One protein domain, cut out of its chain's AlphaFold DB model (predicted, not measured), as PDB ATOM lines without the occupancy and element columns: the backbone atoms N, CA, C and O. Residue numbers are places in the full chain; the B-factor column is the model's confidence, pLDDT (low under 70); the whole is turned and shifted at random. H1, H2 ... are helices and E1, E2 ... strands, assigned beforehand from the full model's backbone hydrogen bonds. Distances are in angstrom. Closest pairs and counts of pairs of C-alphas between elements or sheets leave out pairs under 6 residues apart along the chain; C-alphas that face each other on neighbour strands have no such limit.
ATOM      1  N   ILE A 213      38.230 -15.503   4.155       97.31
ATOM      2  CA  ILE A 213      39.485 -15.306   4.869       97.31
ATOM      3  C   ILE A 213      40.212 -16.648   4.895       97.31
ATOM      4  O   ILE A 213      39.641 -17.665   5.291       97.31
ATOM      5  N   LEU A 214      41.455 -16.642   4.429       96.69
ATOM      6  CA  LEU A 214      42.323 -17.808   4.368       96.69
ATOM      7  C   LEU A 214      43.283 -17.774   5.549       96.69
ATOM      8  O   LEU A 214      43.915 -16.752   5.794       96.69
ATOM      9  N   PHE A 215      43.433 -18.902   6.216       95.75
ATOM     10  CA  PHE A 215      44.381 -19.128   7.291       95.75
ATOM     11  C   PHE A 215      45.319 -20.237   6.860       95.75
ATOM     12  O   PHE A 215      44.877 -21.236   6.293       95.75
ATOM     13  N   ARG A 216      46.609 -20.072   7.121       94.00
ATOM     14  CA  ARG A 216      47.571 -21.155   6.953       94.00
ATOM     15  C   ARG A 216      48.572 -21.164   8.092       94.00
ATOM     16  O   ARG A 216      48.776 -20.143   8.748       94.00
ATOM     17  N   GLU A 217      49.156 -22.328   8.310       90.50
ATOM     18  CA  GLU A 217      50.237 -22.564   9.259       90.50
ATOM     19  C   GLU A 217      51.394 -23.236   8.523       90.50
ATOM     20  O   GLU A 217      51.187 -24.233   7.822       90.50
ATOM     21  N   LYS A 218      52.614 -22.712   8.666       89.69
ATOM     22  CA  LYS A 218      53.819 -23.332   8.106       89.69
ATOM     23  C   LYS A 218      54.501 -24.279   9.094       89.69
ATOM     24  O   LYS A 218      54.462 -24.101  10.306       89.69
ATOM     25  N   SER A 219      55.192 -25.285   8.563       85.12
ATOM     26  CA  SER A 219      56.073 -26.164   9.325       85.12
ATOM     27  C   SER A 219      57.340 -25.439   9.776       85.12
ATOM     28  O   SER A 219      58.003 -24.791   8.963       85.12
ATOM     29  N   GLY A 220      57.769 -25.713  11.009       75.00
ATOM     30  CA  GLY A 220      59.063 -25.277  11.541       75.00
ATOM     31  C   GLY A 220      59.074 -23.823  12.014       75.00
ATOM     32  O   GLY A 220      58.035 -23.187  12.115       75.00
ATOM     33  N   ASP A 221      60.273 -23.307  12.292       61.56
ATOM     34  CA  ASP A 221      60.480 -21.936  12.789       61.56
ATOM     35  C   ASP A 221      60.438 -20.881  11.659       61.56
ATOM     36  O   ASP A 221      60.661 -19.698  11.905       61.56
ATOM     37  N   ASP A 222      60.175 -21.300  10.413       58.03
ATOM     38  CA  ASP A 222      60.038 -20.436   9.226       58.03
ATOM     39  C   ASP A 222      58.638 -19.794   9.134       58.03
ATOM     40  O   ASP A 222      58.157 -19.444   8.048       58.03
ATOM     41  N   LYS A 223      57.978 -19.636  10.283       65.12
ATOM     42  CA  LYS A 223      56.795 -18.791  10.416       65.12
ATOM     43  C   LYS A 223      57.221 -17.365  10.056       65.12
ATOM     44  O   LYS A 223      58.387 -16.995  10.214       65.12
ATOM     45  N   ASP A 224      56.332 -16.554   9.493       60.00
ATOM     46  CA  ASP A 224      56.723 -15.299   8.823       60.00
ATOM     47  C   ASP A 224      57.364 -14.236   9.752       60.00
ATOM     48  O   ASP A 224      57.845 -13.198   9.280       60.00
ATOM     49  N   GLY A 225      57.446 -14.517  11.060       54.66
ATOM     50  CA  GLY A 225      58.171 -13.741  12.064       54.66
ATOM     51  C   GLY A 225      57.375 -12.545  12.571       54.66
ATOM     52  O   GLY A 225      57.959 -11.561  13.035       54.66
ATOM     53  N   THR A 226      56.050 -12.593  12.421       56.41
ATOM     54  CA  THR A 226      55.203 -11.401  12.509       56.41
ATOM     55  C   THR A 226      54.394 -11.317  13.799       56.41
ATOM     56  O   THR A 226      53.796 -10.275  14.060       56.41
ATOM     57  N   TRP A 227      54.473 -12.334  14.667       61.38
ATOM     58  CA  TRP A 227      53.599 -12.453  15.835       61.38
ATOM     59  C   TRP A 227      54.322 -12.912  17.097       61.38
ATOM     60  O   TRP A 227      54.351 -14.100  17.364       61.38
ATOM     61  N   GLY A 228      54.826 -11.980  17.917       55.81
ATOM     62  CA  GLY A 228      54.985 -12.251  19.350       55.81
ATOM     63  C   GLY A 228      55.953 -11.367  20.137       55.81
ATOM     64  O   GLY A 228      56.158 -10.199  19.801       55.81
ATOM     65  N   PHE A 229      56.531 -11.892  21.218       54.00
ATOM     66  CA  PHE A 229      57.489 -11.187  22.071       54.00
ATOM     67  C   PHE A 229      58.870 -11.844  21.934       54.00
ATOM     68  O   PHE A 229      58.996 -13.050  21.836       54.00
ATOM     69  N   PHE A 230      59.930 -11.038  21.836       55.16
ATOM     70  CA  PHE A 230      61.326 -11.501  21.900       55.16
ATOM     71  C   PHE A 230      61.748 -12.711  21.025       55.16
ATOM     72  O   PHE A 230      62.697 -13.383  21.409       55.16
ATOM     73  N   VAL A 231      61.179 -12.872  19.815       66.06
ATOM     74  CA  VAL A 231      61.338 -13.973  18.815       66.06
ATOM     75  C   VAL A 231      60.372 -15.149  18.941       66.06
ATOM     76  O   VAL A 231      60.387 -16.030  18.085       66.06
ATOM     77  N   ASP A 232      59.543 -15.150  19.972       70.62
ATOM     78  CA  ASP A 232      58.616 -16.230  20.257       70.62
ATOM     79  C   ASP A 232      57.268 -15.981  19.586       70.62
ATOM     80  O   ASP A 232      56.898 -14.829  19.353       70.62
ATOM     81  N   GLU A 233      56.562 -17.059  19.241       77.62
ATOM     82  CA  GLU A 233      55.353 -16.992  18.428       77.62
ATOM     83  C   GLU A 233      54.106 -17.474  19.159       77.62
ATOM     84  O   GLU A 233      54.175 -18.409  19.960       77.62
ATOM     85  N   ILE A 234      52.968 -16.852  18.838       83.00
ATOM     86  CA  ILE A 234      51.646 -17.335  19.238       83.00
ATOM     87  C   ILE A 234      51.356 -18.653  18.496       83.00
ATOM     88  O   ILE A 234      51.459 -18.698  17.267       83.00
ATOM     89  N   PRO A 235      50.987 -19.731  19.201       84.94
ATOM     90  CA  PRO A 235      50.599 -20.989  18.573       84.94
ATOM     91  C   PRO A 235      49.357 -20.864  17.680       84.94
ATOM     92  O   PRO A 235      48.505 -19.997  17.890       84.94
ATOM     93  N   GLY A 236      49.260 -21.759  16.693       86.75
ATOM     94  CA  GLY A 236      48.197 -21.779  15.688       86.75
ATOM     95  C   GLY A 236      48.621 -21.175  14.348       86.75
ATOM     96  O   GLY A 236      49.801 -21.213  13.984       86.75
ATOM     97  N   PHE A 237      47.645 -20.634  13.612       89.12
ATOM     98  CA  PHE A 237      47.874 -20.035  12.296       89.12
ATOM     99  C   PHE A 237      48.873 -18.879  12.359       89.12
ATOM    100  O   PHE A 237      48.816 -18.042  13.259       89.12
ATOM    101  N   ASP A 238      49.743 -18.801  11.355       84.62
ATOM    102  CA  ASP A 238      50.802 -17.789  11.272       84.62
ATOM    103  C   ASP A 238      50.520 -16.726  10.209       84.62
ATOM    104  O   ASP A 238      51.031 -15.607  10.273       84.62
ATOM    105  N   HIS A 239      49.647 -17.043   9.252       92.31
ATOM    106  CA  HIS A 239      49.388 -16.177   8.120       92.31
ATOM    107  C   HIS A 239      47.907 -16.119   7.761       92.31
ATOM    108  O   HIS A 239      47.206 -17.132   7.736       92.31
ATOM    109  N   VAL A 240      47.455 -14.910   7.421       95.69
ATOM    110  CA  VAL A 240      46.082 -14.642   6.984       95.69
ATOM    111  C   VAL A 240      46.086 -13.977   5.614       95.69
ATOM    112  O   VAL A 240      46.801 -12.999   5.392       95.69
ATOM    113  N   GLY A 241      45.254 -14.487   4.712       97.19
ATOM    114  CA  GLY A 241      44.943 -13.879   3.422       97.19
ATOM    115  C   GLY A 241      43.455 -13.555   3.293       97.19
ATOM    116  O   GLY A 241      42.609 -14.121   3.976       97.19
ATOM    117  N   PHE A 242      43.122 -12.654   2.380       98.06
ATOM    118  CA  PHE A 242      41.760 -12.364   1.952       98.06
ATOM    119  C   PHE A 242      41.594 -12.824   0.502       98.06
ATOM    120  O   PHE A 242      42.181 -12.251  -0.412       98.06
ATOM    121  N   ASN A 243      40.811 -13.877   0.283       95.81
ATOM    122  CA  ASN A 243      40.490 -14.386  -1.042       95.81
ATOM    123  C   ASN A 243      39.240 -13.693  -1.582       95.81
ATOM    124  O   ASN A 243      38.167 -13.736  -0.978       95.81
ATOM    125  N   TYR A 244      39.374 -13.097  -2.759       92.94
ATOM    126  CA  TYR A 244      38.267 -12.509  -3.491       92.94
ATOM    127  C   TYR A 244      38.390 -12.850  -4.966       92.94
ATOM    128  O   TYR A 244      39.387 -12.522  -5.616       92.94
ATOM    129  N   GLN A 245      37.368 -13.527  -5.499       85.56
ATOM    130  CA  GLN A 245      37.329 -13.967  -6.895       85.56
ATOM    131  C   GLN A 245      38.641 -14.648  -7.323       85.56
ATOM    132  O   GLN A 245      39.200 -14.361  -8.385       85.56
ATOM    133  N   GLY A 246      39.148 -15.549  -6.475       85.19
ATOM    134  CA  GLY A 246      40.310 -16.397  -6.749       85.19
ATOM    135  C   GLY A 246      41.650 -15.674  -6.683       85.19
ATOM    136  O   GLY A 246      42.678 -16.298  -6.928       85.19
ATOM    137  N   THR A 247      41.648 -14.381  -6.356       93.00
ATOM    138  CA  THR A 247      42.848 -13.600  -6.061       93.00
ATOM    139  C   THR A 247      43.000 -13.499  -4.552       93.00
ATOM    140  O   THR A 247      42.073 -13.067  -3.867       93.00
ATOM    141  N   VAL A 248      44.168 -13.874  -4.036       96.56
ATOM    142  CA  VAL A 248      44.488 -13.739  -2.615       96.56
ATOM    143  C   VAL A 248      45.240 -12.441  -2.396       96.56
ATOM    144  O   VAL A 248      46.322 -12.220  -2.942       96.56
ATOM    145  N   TYR A 249      44.628 -11.590  -1.585       98.00
ATOM    146  CA  TYR A 249      45.192 -10.368  -1.056       98.00
ATOM    147  C   TYR A 249      45.827 -10.662   0.302       98.00
ATOM    148  O   TYR A 249      45.185 -11.236   1.177       98.00
ATOM    149  N   GLU A 250      47.071 -10.262   0.505       96.69
ATOM    150  CA  GLU A 250      47.787 -10.497   1.763       96.69
ATOM    151  C   GLU A 250      48.778  -9.363   2.033       96.69
ATOM    152  O   GLU A 250      49.095  -8.567   1.144       96.69
ATOM    153  N   SER A 251      49.323  -9.331   3.248       96.00
ATOM    154  CA  SER A 251      50.538  -8.579   3.549       96.00
ATOM    155  C   SER A 251      51.619  -9.550   3.996       96.00
ATOM    156  O   SER A 251      51.439 -10.243   4.994       96.00
ATOM    157  N   HIS A 252      52.731  -9.603   3.261       93.25
ATOM    158  CA  HIS A 252      53.797 -10.579   3.487       93.25
ATOM    159  C   HIS A 252      55.176  -9.896   3.459       93.25
ATOM    160  O   HIS A 252      55.381  -9.002   2.631       93.25
ATOM    161  N   PRO A 253      56.166 -10.351   4.256       89.75
ATOM    162  CA  PRO A 253      57.543  -9.828   4.247       89.75
ATOM    163  C   PRO A 253      58.344 -10.113   2.953       89.75
ATOM    164  O   PRO A 253      59.564  -9.951   2.914       89.75
ATOM    165  N   GLY A 254      57.676 -10.554   1.881       87.25
ATOM    166  CA  GLY A 254      58.280 -10.997   0.624       87.25
ATOM    167  C   GLY A 254      58.483 -12.507   0.491       87.25
ATOM    168  O   GLY A 254      59.076 -13.164   1.339       87.25
ATOM    169  N   TYR A 255      58.011 -13.048  -0.630       88.12
ATOM    170  CA  TYR A 255      58.309 -14.411  -1.065       88.12
ATOM    171  C   TYR A 255      59.625 -14.456  -1.842       88.12
ATOM    172  O   TYR A 255      59.925 -13.521  -2.594       88.12
ATOM    173  N   PRO A 256      60.380 -15.567  -1.794       90.44
ATOM    174  CA  PRO A 256      61.393 -15.826  -2.804       90.44
ATOM    175  C   PRO A 256      60.766 -15.740  -4.199       90.44
ATOM    176  O   PRO A 256      59.799 -16.450  -4.485       90.44
ATOM    177  N   THR A 257      61.327 -14.894  -5.072       94.50
ATOM    178  CA  THR A 257      60.829 -14.764  -6.452       94.50
ATOM    179  C   THR A 257      60.814 -16.135  -7.128       94.50
ATOM    180  O   THR A 257      61.855 -16.793  -7.218       94.50
ATOM    181  N   GLY A 258      59.667 -16.546  -7.664       94.62
ATOM    182  CA  GLY A 258      59.545 -17.852  -8.301       94.62
ATOM    183  C   GLY A 258      58.156 -18.157  -8.829       94.62
ATOM    184  O   GLY A 258      57.237 -17.351  -8.728       94.62
ATOM    185  N   THR A 259      58.024 -19.325  -9.449       95.88
ATOM    186  CA  THR A 259      56.736 -19.835  -9.915       95.88
ATOM    187  C   THR A 259      56.166 -20.745  -8.845       95.88
ATOM    188  O   THR A 259      56.711 -21.824  -8.641       95.88
ATOM    189  N   TYR A 260      55.111 -20.299  -8.177       95.06
ATOM    190  CA  TYR A 260      54.386 -21.069  -7.174       95.06
ATOM    191  C   TYR A 260      53.275 -21.844  -7.856       95.06
ATOM    192  O   TYR A 260      52.694 -21.366  -8.833       95.06
ATOM    193  N   VAL A 261      53.017 -23.051  -7.377       94.25
ATOM    194  CA  VAL A 261      52.083 -23.985  -8.004       94.25
ATOM    195  C   VAL A 261      51.030 -24.442  -7.008       94.25
ATOM    196  O   VAL A 261      51.259 -24.375  -5.804       94.25
ATOM    197  N   SER A 262      49.881 -24.895  -7.501       91.38
ATOM    198  CA  SER A 262      48.936 -25.652  -6.674       91.38
ATOM    199  C   SER A 262      49.525 -27.015  -6.291       91.38
ATOM    200  O   SER A 262      50.468 -27.498  -6.930       91.38
ATOM    201  N   GLU A 263      48.928 -27.677  -5.299       89.62
ATOM    202  CA  GLU A 263      49.355 -29.006  -4.842       89.62
ATOM    203  C   GLU A 263      49.458 -30.020  -5.999       89.62
ATOM    204  O   GLU A 263      50.441 -30.752  -6.121       89.62
ATOM    205  N   ASP A 264      48.483 -30.028  -6.908       86.50
ATOM    206  CA  ASP A 264      48.444 -30.919  -8.072       86.50
ATOM    207  C   ASP A 264      49.214 -30.388  -9.299       86.50
ATOM    208  O   ASP A 264      49.343 -31.083 -10.313       86.50
ATOM    209  N   GLY A 265      49.737 -29.161  -9.220       88.06
ATOM    210  CA  GLY A 265      50.414 -28.461 -10.309       88.06
ATOM    211  C   GLY A 265      49.505 -28.034 -11.466       88.06
ATOM    212  O   GLY A 265      50.020 -27.715 -12.542       88.06
ATOM    213  N   SER A 266      48.180 -28.060 -11.290       81.75
ATOM    214  CA  SER A 266      47.220 -27.564 -12.285       81.75
ATOM    215  C   SER A 266      47.274 -26.042 -12.444       81.75
ATOM    216  O   SER A 266      47.069 -25.540 -13.551       81.75
ATOM    217  N   GLU A 267      47.633 -25.322 -11.379       86.25
ATOM    218  CA  GLU A 267      47.851 -23.881 -11.373       86.25
ATOM    219  C   GLU A 267      49.331 -23.537 -11.162       86.25
ATOM    220  O   GLU A 267      50.079 -24.252 -10.495       86.25
ATOM    221  N   SER A 268      49.771 -22.429 -11.763       90.06
ATOM    222  CA  SER A 268      51.145 -21.945 -11.681       90.06
ATOM    223  C   SER A 268      51.188 -20.427 -11.864       90.06
ATOM    224  O   SER A 268      50.934 -19.934 -12.966       90.06
ATOM    225  N   LEU A 269      51.608 -19.689 -10.836       92.31
ATOM    226  CA  LEU A 269      51.715 -18.229 -10.849       92.31
ATOM    227  C   LEU A 269      53.147 -17.765 -10.590       92.31
ATOM    228  O   LEU A 269      53.856 -18.302  -9.746       92.31
ATOM    229  N   LEU A 270      53.596 -16.760 -11.346       94.19
ATOM    230  CA  LEU A 270      54.883 -16.110 -11.103       94.19
ATOM    231  C   LEU A 270      54.713 -15.051 -10.015       94.19
ATOM    232  O   LEU A 270      54.076 -14.026 -10.251       94.19
ATOM    233  N   ILE A 271      55.357 -15.274  -8.878       94.06
ATOM    234  CA  ILE A 271      55.266 -14.422  -7.698       94.06
ATOM    235  C   ILE A 271      56.573 -13.639  -7.558       94.06
ATOM    236  O   ILE A 271      57.643 -14.243  -7.415       94.06
ATOM    237  N   PRO A 272      56.535 -12.300  -7.686       92.62
ATOM    238  CA  PRO A 272      57.699 -11.459  -7.456       92.62
ATOM    239  C   PRO A 272      57.977 -11.314  -5.955       92.62
ATOM    240  O   PRO A 272      57.059 -11.275  -5.145       92.62
ATOM    241  N   GLU A 273      59.244 -11.145  -5.591       91.94
ATOM    242  CA  GLU A 273      59.620 -10.753  -4.230       91.94
ATOM    243  C   GLU A 273      59.144  -9.321  -3.952       91.94
ATOM    244  O   GLU A 273      59.631  -8.361  -4.564       91.94
ATOM    245  N   GLN A 274      58.155  -9.187  -3.067       91.31
ATOM    246  CA  GLN A 274      57.581  -7.911  -2.650       91.31
ATOM    247  C   GLN A 274      57.277  -7.920  -1.155       91.31
ATOM    248  O   GLN A 274      56.495  -8.726  -0.669       91.31
ATOM    249  N   ASP A 275      57.895  -6.985  -0.449       90.19
ATOM    250  CA  ASP A 275      57.676  -6.718   0.968       90.19
ATOM    251  C   ASP A 275      56.493  -5.748   1.136       90.19
ATOM    252  O   ASP A 275      56.663  -4.538   1.339       90.19
ATOM    253  N   ALA A 276      55.283  -6.240   0.864       94.38
ATOM    254  CA  ALA A 276      54.134  -5.379   0.621       94.38
ATOM    255  C   ALA A 276      52.782  -6.016   0.926       94.38
ATOM    256  O   ALA A 276      52.642  -7.230   1.059       94.38
ATOM    257  N   VAL A 277      51.765  -5.151   0.972       95.75
ATOM    258  CA  VAL A 277      50.400  -5.573   0.660       95.75
ATOM    259  C   VAL A 277      50.349  -5.895  -0.834       95.75
ATOM    260  O   VAL A 277      50.755  -5.074  -1.661       95.75
ATOM    261  N   GLN A 278      49.880  -7.087  -1.187       95.25
ATOM    262  CA  GLN A 278      49.960  -7.619  -2.545       95.25
ATOM    263  C   GLN A 278      48.759  -8.504  -2.894       95.25
ATOM    264  O   GLN A 278      47.985  -8.887  -2.026       95.25
ATOM    265  N   ALA A 279      48.610  -8.802  -4.186       95.62
ATOM    266  CA  ALA A 279      47.519  -9.596  -4.755       95.62
ATOM    267  C   ALA A 279      48.066 -10.533  -5.849       95.62
ATOM    268  O   ALA A 279      47.734 -10.409  -7.029       95.62
ATOM    269  N   VAL A 280      49.045 -11.360  -5.476       93.94
ATOM    270  CA  VAL A 280      49.889 -12.128  -6.418       93.94
ATOM    271  C   VAL A 280      49.639 -13.631  -6.376       93.94
ATOM    272  O   VAL A 280      49.981 -14.322  -7.335       93.94
ATOM    273  N   HIS A 281      49.039 -14.124  -5.295       94.88
ATOM    274  CA  HIS A 281      48.641 -15.515  -5.161       94.88
ATOM    275  C   HIS A 281      47.212 -15.733  -5.665       94.88
ATOM    276  O   HIS A 281      46.351 -14.853  -5.611       94.88
ATOM    277  N   SER A 282      46.965 -16.957  -6.108       93.12
ATOM    278  CA  SER A 282      45.634 -17.554  -6.116       93.12
ATOM    279  C   SER A 282      45.368 -18.274  -4.803       93.12
ATOM    280  O   SER A 282      46.297 -18.548  -4.041       93.12
ATOM    281  N   ARG A 283      44.117 -18.683  -4.583       91.81
ATOM    282  CA  ARG A 283      43.751 -19.539  -3.449       91.81
ATOM    283  C   ARG A 283      44.641 -20.791  -3.364       91.81
ATOM    284  O   ARG A 283      45.260 -21.027  -2.335       91.81
ATOM    285  N   ALA A 284      44.767 -21.548  -4.457       90.88
ATOM    286  CA  ALA A 284      45.494 -22.821  -4.454       90.88
ATOM    287  C   ALA A 284      47.019 -22.655  -4.336       90.88
ATOM    288  O   ALA A 284      47.689 -23.477  -3.716       90.88
ATOM    289  N   THR A 285      47.591 -21.593  -4.913       94.31
ATOM    290  CA  THR A 285      49.031 -21.311  -4.760       94.31
ATOM    291  C   THR A 285      49.370 -20.743  -3.382       94.31
ATOM    292  O   THR A 285      50.500 -20.907  -2.933       94.31
ATOM    293  N   PHE A 286      48.430 -20.070  -2.710       94.75
ATOM    294  CA  PHE A 286      48.580 -19.611  -1.326       94.75
ATOM    295  C   PHE A 286      48.508 -20.772  -0.325       94.75
ATOM    296  O   PHE A 286      49.332 -20.831   0.587       94.75
ATOM    297  N   GLU A 287      47.558 -21.692  -0.529       94.06
ATOM    298  CA  GLU A 287      47.384 -22.922   0.260       94.06
ATOM    299  C   GLU A 287      48.614 -23.836   0.182       94.06
ATOM    300  O   GLU A 287      49.043 -24.380   1.192       94.06
ATOM    301  N   HIS A 288      49.214 -23.981  -1.005       93.31
ATOM    302  CA  HIS A 288      50.370 -24.866  -1.198       93.31
ATOM    303  C   HIS A 288      51.722 -24.215  -0.874       93.31
ATOM    304  O   HIS A 288      52.671 -24.904  -0.523       93.31
ATOM    305  N   ASP A 289      51.847 -22.900  -1.072       93.38
ATOM    306  CA  ASP A 289      53.060 -22.100  -0.840       93.38
ATOM    307  C   ASP A 289      54.397 -22.755  -1.259       93.38
ATOM    308  O   ASP A 289      55.415 -22.683  -0.566       93.38
ATOM    309  N   ALA A 290      54.425 -23.419  -2.419       92.62
ATOM    310  CA  ALA A 290      55.645 -24.039  -2.923       92.62
ATOM    311  C   ALA A 290      55.825 -23.872  -4.430       92.62
ATOM    312  O   ALA A 290      54.881 -23.740  -5.209       92.62
ATOM    313  N   GLN A 291      57.088 -23.930  -4.855       94.25
ATOM    314  CA  GLN A 291      57.481 -23.829  -6.266       94.25
ATOM    315  C   GLN A 291      57.486 -25.180  -6.999       94.25
ATOM    316  O   GLN A 291      57.791 -25.251  -8.192       94.25
ATOM    317  N   LEU A 292      57.193 -26.270  -6.284       90.62
ATOM    318  CA  LEU A 292      57.104 -27.626  -6.813       90.62
ATOM    319  C   LEU A 292      55.783 -28.266  -6.366       90.62
ATOM    320  O   LEU A 292      55.383 -28.058  -5.220       90.62
ATOM    321  N   PRO A 293      55.126 -29.056  -7.232       89.06
ATOM    322  CA  PRO A 293      53.864 -29.703  -6.889       89.06
ATOM    323  C   PRO A 293      54.077 -30.848  -5.889       89.06
ATOM    324  O   PRO A 293      55.170 -31.414  -5.805       89.06
ATOM    325  N   GLY A 294      53.009 -31.230  -5.193       85.38
ATOM    326  CA  GLY A 294      52.945 -32.339  -4.245       85.38
ATOM    327  C   GLY A 294      53.079 -31.899  -2.789       85.38
ATOM    328  O   GLY A 294      54.017 -31.179  -2.449       85.38
ATOM    329  N   GLN A 295      52.170 -32.383  -1.939       80.38
ATOM    330  CA  GLN A 295      52.034 -32.019  -0.522       80.38
ATOM    331  C   GLN A 295      53.344 -32.089   0.274       80.38
ATOM    332  O   GLN A 295      53.623 -31.218   1.084       80.38
ATOM    333  N   GLU A 296      54.198 -33.082   0.007       87.00
ATOM    334  CA  GLU A 296      55.501 -33.242   0.676       87.00
ATOM    335  C   GLU A 296      56.495 -32.088   0.450       87.00
ATOM    336  O   GLU A 296      57.513 -32.014   1.138       87.00
ATOM    337  N   ASN A 297      56.234 -31.229  -0.538       88.12
ATOM    338  CA  ASN A 297      57.032 -30.046  -0.850       88.12
ATOM    339  C   ASN A 297      56.409 -28.755  -0.303       88.12
ATOM    340  O   ASN A 297      57.071 -27.717  -0.363       88.12
ATOM    341  N   SER A 298      55.161 -28.812   0.175       90.81
ATOM    342  CA  SER A 298      54.492 -27.680   0.809       90.81
ATOM    343  C   SER A 298      55.131 -27.405   2.169       90.81
ATOM    344  O   SER A 298      55.319 -28.349   2.944       90.81
ATOM    345  N   PRO A 299      55.467 -26.145   2.495       89.94
ATOM    346  CA  PRO A 299      55.760 -25.770   3.868       89.94
ATOM    347  C   PRO A 299      54.482 -25.668   4.710       89.94
ATOM    348  O   PRO A 299      54.590 -25.607   5.923       89.94
ATOM    349  N   VAL A 300      53.293 -25.623   4.105       89.44
ATOM    350  CA  VAL A 300      52.017 -25.478   4.815       89.44
ATOM    351  C   VAL A 300      51.596 -26.815   5.420       89.44
ATOM    352  O   VAL A 300      51.501 -27.822   4.716       89.44
ATOM    353  N   ILE A 301      51.353 -26.816   6.730       90.38
ATOM    354  CA  ILE A 301      50.919 -27.988   7.502       90.38
ATOM    355  C   ILE A 301      49.440 -27.951   7.864       90.38
ATOM    356  O   ILE A 301      48.857 -29.018   8.053       90.38
ATOM    357  N   ASP A 302      48.846 -26.760   7.914       91.31
ATOM    358  CA  ASP A 302      47.411 -26.580   8.095       91.31
ATOM    359  C   ASP A 302      46.899 -25.409   7.252       91.31
ATOM    360  O   ASP A 302      47.610 -24.427   7.022       91.31
ATOM    361  N   PHE A 303      45.666 -25.532   6.771       93.00
ATOM    362  CA  PHE A 303      44.994 -24.541   5.948       93.00
ATOM    363  C   PHE A 303      43.498 -24.554   6.233       93.00
ATOM    364  O   PHE A 303      42.835 -25.586   6.109       93.00
ATOM    365  N   VAL A 304      42.947 -23.385   6.553       92.56
ATOM    366  CA  VAL A 304      41.512 -23.220   6.760       92.56
ATOM    367  C   VAL A 304      40.995 -22.017   5.995       92.56
ATOM    368  O   VAL A 304      41.641 -20.981   5.884       92.56
ATOM    369  N   GLU A 305      39.787 -22.151   5.471       93.38
ATOM    370  CA  GLU A 305      39.091 -21.115   4.730       93.38
ATOM    371  C   GLU A 305      37.751 -20.821   5.403       93.38
ATOM    372  O   GLU A 305      36.933 -21.723   5.587       93.38
ATOM    373  N   ILE A 306      37.519 -19.556   5.763       90.00
ATOM    374  CA  ILE A 306      36.243 -19.109   6.326       90.00
ATOM    375  C   ILE A 306      35.542 -18.188   5.324       90.00
ATOM    376  O   ILE A 306      36.051 -17.095   5.053       90.00
ATOM    377  N   PRO A 307      34.379 -18.583   4.774       89.12
ATOM    378  CA  PRO A 307      33.627 -17.746   3.846       89.12
ATOM    379  C   PRO A 307      33.146 -16.454   4.510       89.12
ATOM    380  O   PRO A 307      32.776 -16.446   5.685       89.12
ATOM    381  N   ILE A 308      33.096 -15.371   3.740       90.94
ATOM    382  CA  ILE A 308      32.536 -14.087   4.169       90.94
ATOM    383  C   ILE A 308      31.477 -13.593   3.184       90.94
ATOM    384  O   ILE A 308      31.444 -13.991   2.019       90.94
ATOM    385  N   ASP A 309      30.610 -12.704   3.666       87.56
ATOM    386  CA  ASP A 309      29.572 -12.064   2.857       87.56
ATOM    387  C   ASP A 309      30.163 -11.387   1.606       87.56
ATOM    388  O   ASP A 309      31.167 -10.673   1.681       87.56
ATOM    389  N   SER A 310      29.539 -11.603   0.446       83.50
ATOM    390  CA  SER A 310      30.049 -11.097  -0.831       83.50
ATOM    391  C   SER A 310      29.998  -9.573  -0.924       83.50
ATOM    392  O   SER A 310      30.923  -8.974  -1.467       83.50
ATOM    393  N   GLU A 311      28.973  -8.919  -0.363       86.81
ATOM    394  CA  GLU A 311      28.885  -7.452  -0.363       86.81
ATOM    395  C   GLU A 311      29.983  -6.834   0.519       86.81
ATOM    396  O   GLU A 311      30.547  -5.783   0.193       86.81
ATOM    397  N   LEU A 312      30.298  -7.479   1.644       92.31
ATOM    398  CA  LEU A 312      31.441  -7.114   2.473       92.31
ATOM    399  C   LEU A 312      32.761  -7.316   1.718       92.31
ATOM    400  O   LEU A 312      33.589  -6.405   1.706       92.31
ATOM    401  N   ALA A 313      32.942  -8.465   1.069       93.88
ATOM    402  CA  ALA A 313      34.157  -8.782   0.327       93.88
ATOM    403  C   ALA A 313      34.420  -7.789  -0.820       93.88
ATOM    404  O   ALA A 313      35.538  -7.289  -0.934       93.88
ATOM    405  N   ASP A 314      33.391  -7.417  -1.593       91.81
ATOM    406  CA  ASP A 314      33.466  -6.370  -2.627       91.81
ATOM    407  C   ASP A 314      34.047  -5.067  -2.045       91.81
ATOM    408  O   ASP A 314      34.947  -4.440  -2.612       91.81
ATOM    409  N   LYS A 315      33.542  -4.648  -0.877       96.06
ATOM    410  CA  LYS A 315      34.005  -3.427  -0.205       96.06
ATOM    411  C   LYS A 315      35.433  -3.582   0.298       96.06
ATOM    412  O   LYS A 315      36.216  -2.653   0.120       96.06
ATOM    413  N   MET A 316      35.768  -4.709   0.926       98.06
ATOM    414  CA  MET A 316      37.112  -4.986   1.438       98.06
ATOM    415  C   MET A 316      38.148  -4.968   0.315       98.06
ATOM    416  O   MET A 316      39.182  -4.315   0.462       98.06
ATOM    417  N   GLN A 317      37.850  -5.592  -0.826       97.31
ATOM    418  CA  GLN A 317      38.725  -5.611  -1.997       97.31
ATOM    419  C   GLN A 317      39.056  -4.198  -2.478       97.31
ATOM    420  O   GLN A 317      40.233  -3.873  -2.645       97.31
ATOM    421  N   GLU A 318      38.058  -3.316  -2.582       97.00
ATOM    422  CA  GLU A 318      38.285  -1.913  -2.941       97.00
ATOM    423  C   GLU A 318      39.264  -1.242  -1.956       97.00
ATOM    424  O   GLU A 318      40.109  -0.432  -2.348       97.00
ATOM    425  N   LYS A 319      39.181  -1.557  -0.654       98.19
ATOM    426  CA  LYS A 319      40.080  -0.980   0.360       98.19
ATOM    427  C   LYS A 319      41.490  -1.526   0.246       98.19
ATOM    428  O   LYS A 319      42.420  -0.720   0.263       98.19
ATOM    429  N   VAL A 320      41.663  -2.830   0.056       98.25
ATOM    430  CA  VAL A 320      42.999  -3.412  -0.110       98.25
ATOM    431  C   VAL A 320      43.664  -2.910  -1.394       98.25
ATOM    432  O   VAL A 320      44.830  -2.524  -1.370       98.25
ATOM    433  N   GLU A 321      42.933  -2.781  -2.503       97.94
ATOM    434  CA  GLU A 321      43.486  -2.198  -3.733       97.94
ATOM    435  C   GLU A 321      43.943  -0.748  -3.547       97.94
ATOM    436  O   GLU A 321      44.971  -0.342  -4.098       97.94
ATOM    437  N   ASN A 322      43.235   0.031  -2.724       97.94
ATOM    438  CA  ASN A 322      43.680   1.370  -2.348       97.94
ATOM    439  C   ASN A 322      44.971   1.338  -1.507       97.94
ATOM    440  O   ASN A 322      45.828   2.201  -1.709       97.94
ATOM    441  N   MET A 323      45.147   0.354  -0.614       98.00
ATOM    442  CA  MET A 323      46.399   0.153   0.138       98.00
ATOM    443  C   MET A 323      47.563  -0.162  -0.815       98.00
ATOM    444  O   MET A 323      48.608   0.489  -0.760       98.00
ATOM    445  N   ILE A 324      47.355  -1.086  -1.760       97.50
ATOM    446  CA  ILE A 324      48.342  -1.441  -2.794       97.50
ATOM    447  C   ILE A 324      48.697  -0.208  -3.636       97.50
ATOM    448  O   ILE A 324      49.873   0.110  -3.830       97.50
ATOM    449  N   ALA A 325      47.695   0.545  -4.098       97.38
ATOM    450  CA  ALA A 325      47.899   1.759  -4.886       97.38
ATOM    451  C   ALA A 325      48.633   2.866  -4.106       97.38
ATOM    452  O   ALA A 325      49.352   3.672  -4.707       97.38
ATOM    453  N   ALA A 326      48.479   2.901  -2.779       97.50
ATOM    454  CA  ALA A 326      49.215   3.790  -1.886       97.50
ATOM    455  C   ALA A 326      50.660   3.324  -1.615       97.50
ATOM    456  O   ALA A 326      51.428   4.068  -1.003       97.50
ATOM    457  N   GLY A 327      51.050   2.136  -2.084       97.38
ATOM    458  CA  GLY A 327      52.361   1.543  -1.830       97.38
ATOM    459  C   GLY A 327      52.510   1.063  -0.390       97.38
ATOM    460  O   GLY A 327      53.554   1.296   0.216       97.38
ATOM    461  N   ALA A 328      51.450   0.475   0.170       97.88
ATOM    462  CA  ALA A 328      51.482  -0.133   1.492       97.88
ATOM    463  C   ALA A 328      52.532  -1.249   1.574       97.88
ATOM    464  O   ALA A 328      52.591  -2.123   0.706       97.88
ATOM    465  N   THR A 329      53.365  -1.204   2.612       96.81
ATOM    466  CA  THR A 329      54.428  -2.191   2.842       96.81
ATOM    467  C   THR A 329      54.052  -3.156   3.962       96.81
ATOM    468  O   THR A 329      53.074  -2.937   4.680       96.81
ATOM    469  N   PHE A 330      54.841  -4.207   4.140       95.06
ATOM    470  CA  PHE A 330      54.718  -5.066   5.307       95.06
ATOM    471  C   PHE A 330      55.167  -4.345   6.600       95.06
ATOM    472  O   PHE A 330      56.052  -3.480   6.577       95.06
ATOM    473  N   GLN A 331      54.559  -4.683   7.737       93.69
ATOM    474  CA  GLN A 331      54.921  -4.206   9.072       93.69
ATOM    475  C   GLN A 331      55.787  -5.249   9.781       93.69
ATOM    476  O   GLN A 331      55.281  -6.197  10.371       93.69
ATOM    477  N   PHE A 332      57.101  -5.031   9.807       89.81
ATOM    478  CA  PHE A 332      57.985  -5.842  10.646       89.81
ATOM    479  C   PHE A 332      57.811  -5.509  12.120       89.81
ATOM    480  O   PHE A 332      57.728  -4.335  12.505       89.81
ATOM    481  N   ILE A 333      57.845  -6.546  12.947       84.56
ATOM    482  CA  ILE A 333      57.812  -6.397  14.393       84.56
ATOM    483  C   ILE A 333      59.216  -6.137  14.919       84.56
ATOM    484  O   ILE A 333      60.195  -6.796  14.558       84.56
ATOM    485  N   ASN A 334      59.335  -5.122  15.769       85.69
ATOM    486  CA  ASN A 334      60.604  -4.742  16.363       85.69
ATOM    487  C   ASN A 334      60.776  -5.378  17.748       85.69
ATOM    488  O   ASN A 334      60.578  -4.728  18.771       85.69
ATOM    489  N   PHE A 335      61.266  -6.614  17.768       79.75
ATOM    490  CA  PHE A 335      61.556  -7.365  18.996       79.75
ATOM    491  C   PHE A 335      62.795  -6.880  19.774       79.75
ATOM    492  O   PHE A 335      63.174  -7.479  20.777       79.75
ATOM    493  N   SER A 336      63.482  -5.818  19.328       77.06
ATOM    494  CA  SER A 336      64.742  -5.386  19.964       77.06
ATOM    495  C   SER A 336      64.562  -4.711  21.328       77.06
ATOM    496  O   SER A 336      65.531  -4.583  22.081       77.06
ATOM    497  N   SER A 337      63.344  -4.270  21.647       79.50
ATOM    498  CA  SER A 337      62.975  -3.699  22.942       79.50
ATOM    499  C   SER A 337      61.462  -3.728  23.132       79.50
ATOM    500  O   SER A 337      60.725  -3.705  22.151       79.50
ATOM    501  N   ILE A 338      60.993  -3.646  24.380       75.62
ATOM    502  CA  ILE A 338      59.557  -3.521  24.682       75.62
ATOM    503  C   ILE A 338      58.913  -2.314  23.976       75.62
ATOM    504  O   ILE A 338      57.871  -2.454  23.355       75.62
ATOM    505  N   ASP A 339      59.602  -1.165  23.936       83.94
ATOM    506  CA  ASP A 339      59.138   0.020  23.192       83.94
ATOM    507  C   ASP A 339      59.030  -0.242  21.677       83.94
ATOM    508  O   ASP A 339      58.237   0.386  20.981       83.94
ATOM    509  N   GLY A 340      59.868  -1.139  21.143       84.38
ATOM    510  CA  GLY A 340      59.831  -1.538  19.740       84.38
ATOM    511  C   GLY A 340      58.628  -2.426  19.456       84.38
ATOM    512  O   GLY A 340      57.932  -2.202  18.466       84.38
ATOM    513  N   ILE A 341      58.364  -3.371  20.357       81.69
ATOM    514  CA  ILE A 341      57.211  -4.262  20.299       81.69
ATOM    515  C   ILE A 341      55.932  -3.429  20.345       81.69
ATOM    516  O   ILE A 341      55.159  -3.486  19.401       81.69
ATOM    517  N   GLU A 342      55.754  -2.543  21.325       83.25
ATOM    518  CA  GLU A 342      54.564  -1.677  21.392       83.25
ATOM    519  C   GLU A 342      54.377  -0.807  20.143       83.25
ATOM    520  O   GLU A 342      53.275  -0.682  19.604       83.25
ATOM    521  N   ALA A 343      55.469  -0.228  19.636       87.81
ATOM    522  CA  ALA A 343      55.415   0.625  18.456       87.81
ATOM    523  C   ALA A 343      55.026  -0.128  17.173       87.81
ATOM    524  O   ALA A 343      54.617   0.519  16.209       87.81
ATOM    525  N   THR A 344      55.181  -1.454  17.136       89.00
ATOM    526  CA  THR A 344      54.976  -2.266  15.924       89.00
ATOM    527  C   THR A 344      53.826  -3.267  16.034       89.00
ATOM    528  O   THR A 344      53.213  -3.561  15.013       89.00
ATOM    529  N   LEU A 345      53.478  -3.715  17.245       89.75
ATOM    530  CA  LEU A 345      52.364  -4.619  17.527       89.75
ATOM    531  C   LEU A 345      51.117  -3.929  18.083       89.75
ATOM    532  O   LEU A 345      50.109  -4.609  18.221       89.75
ATOM    533  N   SER A 346      51.094  -2.625  18.384       93.06
ATOM    534  CA  SER A 346      49.800  -1.996  18.714       93.06
ATOM    535  C   SER A 346      48.786  -2.228  17.575       93.06
ATOM    536  O   SER A 346      49.180  -2.155  16.404       93.06
ATOM    537  N   PRO A 347      47.490  -2.465  17.858       95.31
ATOM    538  CA  PRO A 347      46.491  -2.689  16.809       95.31
ATOM    539  C   PRO A 347      46.496  -1.582  15.746       95.31
ATOM    540  O   PRO A 347      46.419  -1.844  14.548       95.31
ATOM    541  N   ALA A 348      46.696  -0.330  16.170       95.81
ATOM    542  CA  ALA A 348      46.825   0.810  15.268       95.81
ATOM    543  C   ALA A 348      48.054   0.729  14.339       95.81
ATOM    544  O   ALA A 348      47.969   1.139  13.181       95.81
ATOM    545  N   ALA A 349      49.198   0.229  14.820       95.00
ATOM    546  CA  ALA A 349      50.389   0.040  13.990       95.00
ATOM    547  C   ALA A 349      50.180  -1.082  12.969       95.00
ATOM    548  O   ALA A 349      50.457  -0.883  11.788       95.00
ATOM    549  N   GLN A 350      49.626  -2.211  13.413       95.12
ATOM    550  CA  GLN A 350      49.353  -3.372  12.568       95.12
ATOM    551  C   GLN A 350      48.338  -3.079  11.450       95.12
ATOM    552  O   GLN A 350      48.481  -3.581  10.337       95.12
ATOM    553  N   LYS A 351      47.336  -2.234  11.726       97.12
ATOM    554  CA  LYS A 351      46.242  -1.869  10.808       97.12
ATOM    555  C   LYS A 351      46.547  -0.665   9.906       97.12
ATOM    556  O   LYS A 351      45.638   0.046   9.476       97.12
ATOM    557  N   GLY A 352      47.819  -0.407   9.594       94.88
ATOM    558  CA  GLY A 352      48.182   0.632   8.623       94.88
ATOM    559  C   GLY A 352      48.697   1.939   9.210       94.88
ATOM    560  O   GLY A 352      48.742   2.936   8.484       94.88
ATOM    561  N   GLY A 353      49.100   1.979  10.484       93.19
ATOM    562  CA  GLY A 353      49.511   3.214  11.164       93.19
ATOM    563  C   GLY A 353      50.556   4.037  10.395       93.19
ATOM    564  O   GLY A 353      50.429   5.258  10.290       93.19
ATOM    565  N   SER A 354      51.554   3.381   9.791       93.81
ATOM    566  CA  SER A 354      52.556   4.019   8.917       93.81
ATOM    567  C   SER A 354      52.420   3.611   7.445       93.81
ATOM    568  O   SER A 354      53.414   3.601   6.720       93.81
ATOM    569  N   ASN A 355      51.197   3.297   6.990       97.00
ATOM    570  CA  ASN A 355      50.941   2.631   5.704       97.00
ATOM    571  C   ASN A 355      51.690   1.287   5.591       97.00
ATOM    572  O   ASN A 355      52.174   0.900   4.528       97.00
ATOM    573  N   THR A 356      51.828   0.625   6.731       96.31
ATOM    574  CA  THR A 356      52.481  -0.662   6.935       96.31
ATOM    575  C   THR A 356      51.466  -1.593   7.573       96.31
ATOM    576  O   THR A 356      50.744  -1.168   8.473       96.31
ATOM    577  N   TYR A 357      51.395  -2.832   7.106       96.44
ATOM    578  CA  TYR A 357      50.396  -3.784   7.576       96.44
ATOM    579  C   TYR A 357      51.045  -5.111   7.925       96.44
ATOM    580  O   TYR A 357      51.973  -5.554   7.255       96.44
ATOM    581  N   THR A 358      50.564  -5.743   8.981       95.00
ATOM    582  CA  THR A 358      50.766  -7.180   9.174       95.00
ATOM    583  C   THR A 358      49.724  -7.948   8.347       95.00
ATOM    584  O   THR A 358      48.793  -7.338   7.812       95.00
ATOM    585  N   CYS A 359      49.841  -9.275   8.222       94.81
ATOM    586  CA  CYS A 359      48.889 -10.080   7.440       94.81
ATOM    587  C   CYS A 359      47.442  -9.927   7.960       94.81
ATOM    588  O   CYS A 359      46.568  -9.457   7.230       94.81
ATOM    589  N   ILE A 360      47.207 -10.178   9.252       95.62
ATOM    590  CA  ILE A 360      45.917  -9.914   9.911       95.62
ATOM    591  C   ILE A 360      45.558  -8.425   9.946       95.62
ATOM    592  O   ILE A 360      44.404  -8.072   9.728       95.62
ATOM    593  N   GLY A 361      46.527  -7.534  10.179       96.75
ATOM    594  CA  GLY A 361      46.268  -6.100  10.268       96.75
ATOM    595  C   GLY A 361      45.736  -5.527   8.955       96.75
ATOM    596  O   GLY A 361      44.883  -4.643   8.971       96.75
ATOM    597  N   MET A 362      46.168  -6.066   7.810       97.88
ATOM    598  CA  MET A 362      45.581  -5.753   6.507       97.88
ATOM    599  C   MET A 362      44.116  -6.210   6.423       97.88
ATOM    600  O   MET A 362      43.271  -5.428   5.985       97.88
ATOM    601  N   VAL A 363      43.809  -7.444   6.841       98.12
ATOM    602  CA  VAL A 363      42.442  -7.995   6.803       98.12
ATOM    603  C   VAL A 363      41.497  -7.197   7.705       98.12
ATOM    604  O   VAL A 363      40.454  -6.741   7.232       98.12
ATOM    605  N   GLU A 364      41.886  -6.942   8.958       97.94
ATOM    606  CA  GLU A 364      41.089  -6.141   9.893       97.94
ATOM    607  C   GLU A 364      40.897  -4.710   9.389       97.94
ATOM    608  O   GLU A 364      39.771  -4.214   9.352       97.94
ATOM    609  N   ALA A 365      41.963  -4.052   8.918       98.31
ATOM    610  CA  ALA A 365      41.861  -2.699   8.375       98.31
ATOM    611  C   ALA A 365      40.935  -2.640   7.151       98.31
ATOM    612  O   ALA A 365      40.174  -1.683   6.988       98.31
ATOM    613  N   ALA A 366      40.972  -3.649   6.275       98.50
ATOM    614  CA  ALA A 366      40.071  -3.729   5.132       98.50
ATOM    615  C   ALA A 366      38.608  -3.864   5.581       98.50
ATOM    616  O   ALA A 366      37.747  -3.158   5.047       98.50
ATOM    617  N   ALA A 367      38.331  -4.702   6.583       98.00
ATOM    618  CA  ALA A 367      37.000  -4.873   7.159       98.00
ATOM    619  C   ALA A 367      36.499  -3.598   7.869       98.00
ATOM    620  O   ALA A 367      35.360  -3.170   7.649       98.00
ATOM    621  N   GLU A 368      37.351  -2.924   8.650       97.62
ATOM    622  CA  GLU A 368      37.059  -1.626   9.275       97.62
ATOM    623  C   GLU A 368      36.693  -0.564   8.234       97.62
ATOM    624  O   GLU A 368      35.654   0.094   8.326       97.62
ATOM    625  N   LEU A 369      37.522  -0.418   7.197       97.94
ATOM    626  CA  LEU A 369      37.313   0.548   6.117       97.94
ATOM    627  C   LEU A 369      36.104   0.194   5.233       97.94
ATOM    628  O   LEU A 369      35.528   1.080   4.594       97.94
ATOM    629  N   ALA A 370      35.701  -1.078   5.210       97.56
ATOM    630  CA  ALA A 370      34.453  -1.560   4.621       97.56
ATOM    631  C   ALA A 370      33.228  -1.352   5.539       97.56
ATOM    632  O   ALA A 370      32.105  -1.685   5.149       97.56
ATOM    633  N   ASN A 371      33.418  -0.746   6.718       97.25
ATOM    634  CA  ASN A 371      32.398  -0.476   7.732       97.25
ATOM    635  C   ASN A 371      31.763  -1.754   8.318       97.25
ATOM    636  O   ASN A 371      30.612  -1.731   8.765       97.25
ATOM    637  N   HIS A 372      32.505  -2.867   8.343       94.12
ATOM    638  CA  HIS A 372      32.091  -4.072   9.060       94.12
ATOM    639  C   HIS A 372      32.015  -3.791  10.568       94.12
ATOM    640  O   HIS A 372      32.843  -3.051  11.105       94.12
ATOM    641  N   ASN A 373      30.977  -4.299  11.243       91.56
ATOM    642  CA  ASN A 373      30.714  -4.069  12.674       91.56
ATOM    643  C   ASN A 373      30.749  -2.588  13.107       91.56
ATOM    644  O   ASN A 373      31.170  -2.242  14.213       91.56
ATOM    645  N   GLY A 374      30.307  -1.689  12.219       93.75
ATOM    646  CA  GLY A 374      30.346  -0.247  12.468       93.75
ATOM    647  C   GLY A 374      31.748   0.360  12.377       93.75
ATOM    648  O   GLY A 374      31.996   1.395  12.990       93.75
ATOM    649  N   GLY A 375      32.648  -0.278  11.622       95.75
ATOM    650  CA  GLY A 375      34.031   0.157  11.433       95.75
ATOM    651  C   GLY A 375      34.991  -0.362  12.499       95.75
ATOM    652  O   GLY A 375      35.955   0.330  12.804       95.75
ATOM    653  N   GLN A 376      34.705  -1.531  13.077       94.25
ATOM    654  CA  GLN A 376      35.546  -2.182  14.093       94.25
ATOM    655  C   GLN A 376      36.310  -3.399  13.564       94.25
ATOM    656  O   GLN A 376      37.020  -4.029  14.323       94.25
ATOM    657  N   GLY A 377      36.136  -3.768  12.293       95.50
ATOM    658  CA  GLY A 377      36.760  -4.977  11.756       95.50
ATOM    659  C   GLY A 377      35.992  -6.228  12.168       95.50
ATOM    660  O   GLY A 377      34.816  -6.146  12.550       95.50
ATOM    661  N   PHE A 378      36.617  -7.393  12.025       95.38
ATOM    662  CA  PHE A 378      36.027  -8.648  12.490       95.38
ATOM    663  C   PHE A 378      36.208  -8.788  14.003       95.38
ATOM    664  O   PHE A 378      35.256  -9.161  14.692       95.38
ATOM    665  N   ILE A 379      37.381  -8.422  14.529       95.25
ATOM    666  CA  ILE A 379      37.672  -8.401  15.964       95.25
ATOM    667  C   ILE A 379      37.293  -7.031  16.517       95.25
ATOM    668  O   ILE A 379      37.871  -6.019  16.150       95.25
ATOM    669  N   LYS A 380      36.343  -6.974  17.456       94.44
ATOM    670  CA  LYS A 380      35.953  -5.696  18.072       94.44
ATOM    671  C   LYS A 380      37.159  -5.022  18.731       94.44
ATOM    672  O   LYS A 380      37.860  -5.666  19.502       94.44
TER     673      LYS A 380
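AT A GLANCE: This is residues 213 to 380 of the 657 residues of an uncharacterized protein of Candidatus Thiomargarita nelsonii (UniProt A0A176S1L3). A strongly twisted, five-stranded antiparallel sheet curls round the short helix H1 on one face, and on its other face two longer helices, H2 and H5, cross each other at a steep angle. The hairpin of E4 and E5 packs on another side of H1, while H4 sits on H5 and H3 lies farther out, away from the sheet. The printed part has 168 residues with seven named strands and five named helices, in the order E1 E2 E3 E4 E5 E6 H1 E7 H2 H3 H4 H5; the large sheet runs E6 E3 E2 E1 E7, and the class is mixed, helices and strands. The whole is compact, with a radius of gyration of the C-alphas of 15.4 A and spans of 41 by 40 by 26 A.

HOW THE PARTS SIT: The large sheet has edge strands E6, residues 276 to 282, and E7, residues 300 to 307, and inner strands E3, residues 247 to 252, E2, residues 239 to 244, and E1, residues 213 to 218. E1, E2 and E3 form a meander, each strand the antiparallel neighbour of the one before. E1 and E7 are antiparallel at 171 degrees, with N 215 and O 304 2.8 A apart, within hydrogen-bond range. The pairing of E2 is staggered: residues 239 to 242 pair with E1, where N 214 and O 241 are 2.8 A apart, and residues 242 to 244 with E3, where N 242 and O 249 are 2.8 A apart. E6 and E3 are antiparallel at 144 degrees, with N 248 and O 281 2.9 A apart. Three layers are formed, helices on both faces of a sheet: H2, residues 310 to 325, and H5, residues 359 to 369, are on one face, and H1, residues 283 to 288, is on the opposite face. H2 has a height over the sheet of 9.5 A and runs across the strands, at 66 degrees to E2 on the local plane. H5, at a height over the sheet of 8.8 A, runs along the strands, at 1 degree to E2 on the local plane. H2 and H5 touch, their closest C-alphas being those of Met 316 and Ala 366 at 4.9 A; they run opposite ways at a steep tilt of 67 degrees, only just short of about perpendicular. E4, residues 258 to 261, and E5, residues 268 to 271, are a hairpin, with N 260 and O 269 2.8 A apart. The closest C-alphas of E4 and H1, those of Val 261 and Thr 285, are 5.2 A apart. H4, residues 347 to 350, touches H5, where the C-alphas of Gln 350 and Gly 361 are closest at 4.7 A. H3, residues 338 to 345, is close to H4 but not clearly touching, at 6.6 A between the C-alphas of Thr 344 and Gln 350, and is apart from H5. Every O i to N i+4 pair is within hydrogen-bond range in H1, H2, H3 and H5; H4 is too short for such a pair.

IN THESE COORDINATES: E1 begins at C-alpha 213, (39.485, -15.306, 4.869), and spans 16.7 A. E7, the longest strand, spans 20.0 A, and H2, the longest helix, spans 22.4 A from C-alpha 310 at (30.049, -11.097, -0.831). E2 spans 16.5 A, E6 16.3 A and E3 14.8 A. H5 spans 15.8 A and ends at C-alpha 369, (37.313, 0.548, 6.117).

THE WHOLE: The C-alphas of Ser 266 and Asp 339 are the two farthest apart, at 46.5 A. The printed part has no cut. The links E1 to E2, H1 to E7 and H2 to H3 are long. Residues 329 to 330, in the link from H2 to H3, pair in parallel with residues 356 to 357. The mean pLDDT of the printed part is 89.8, and residues 221 to 231 are under 70.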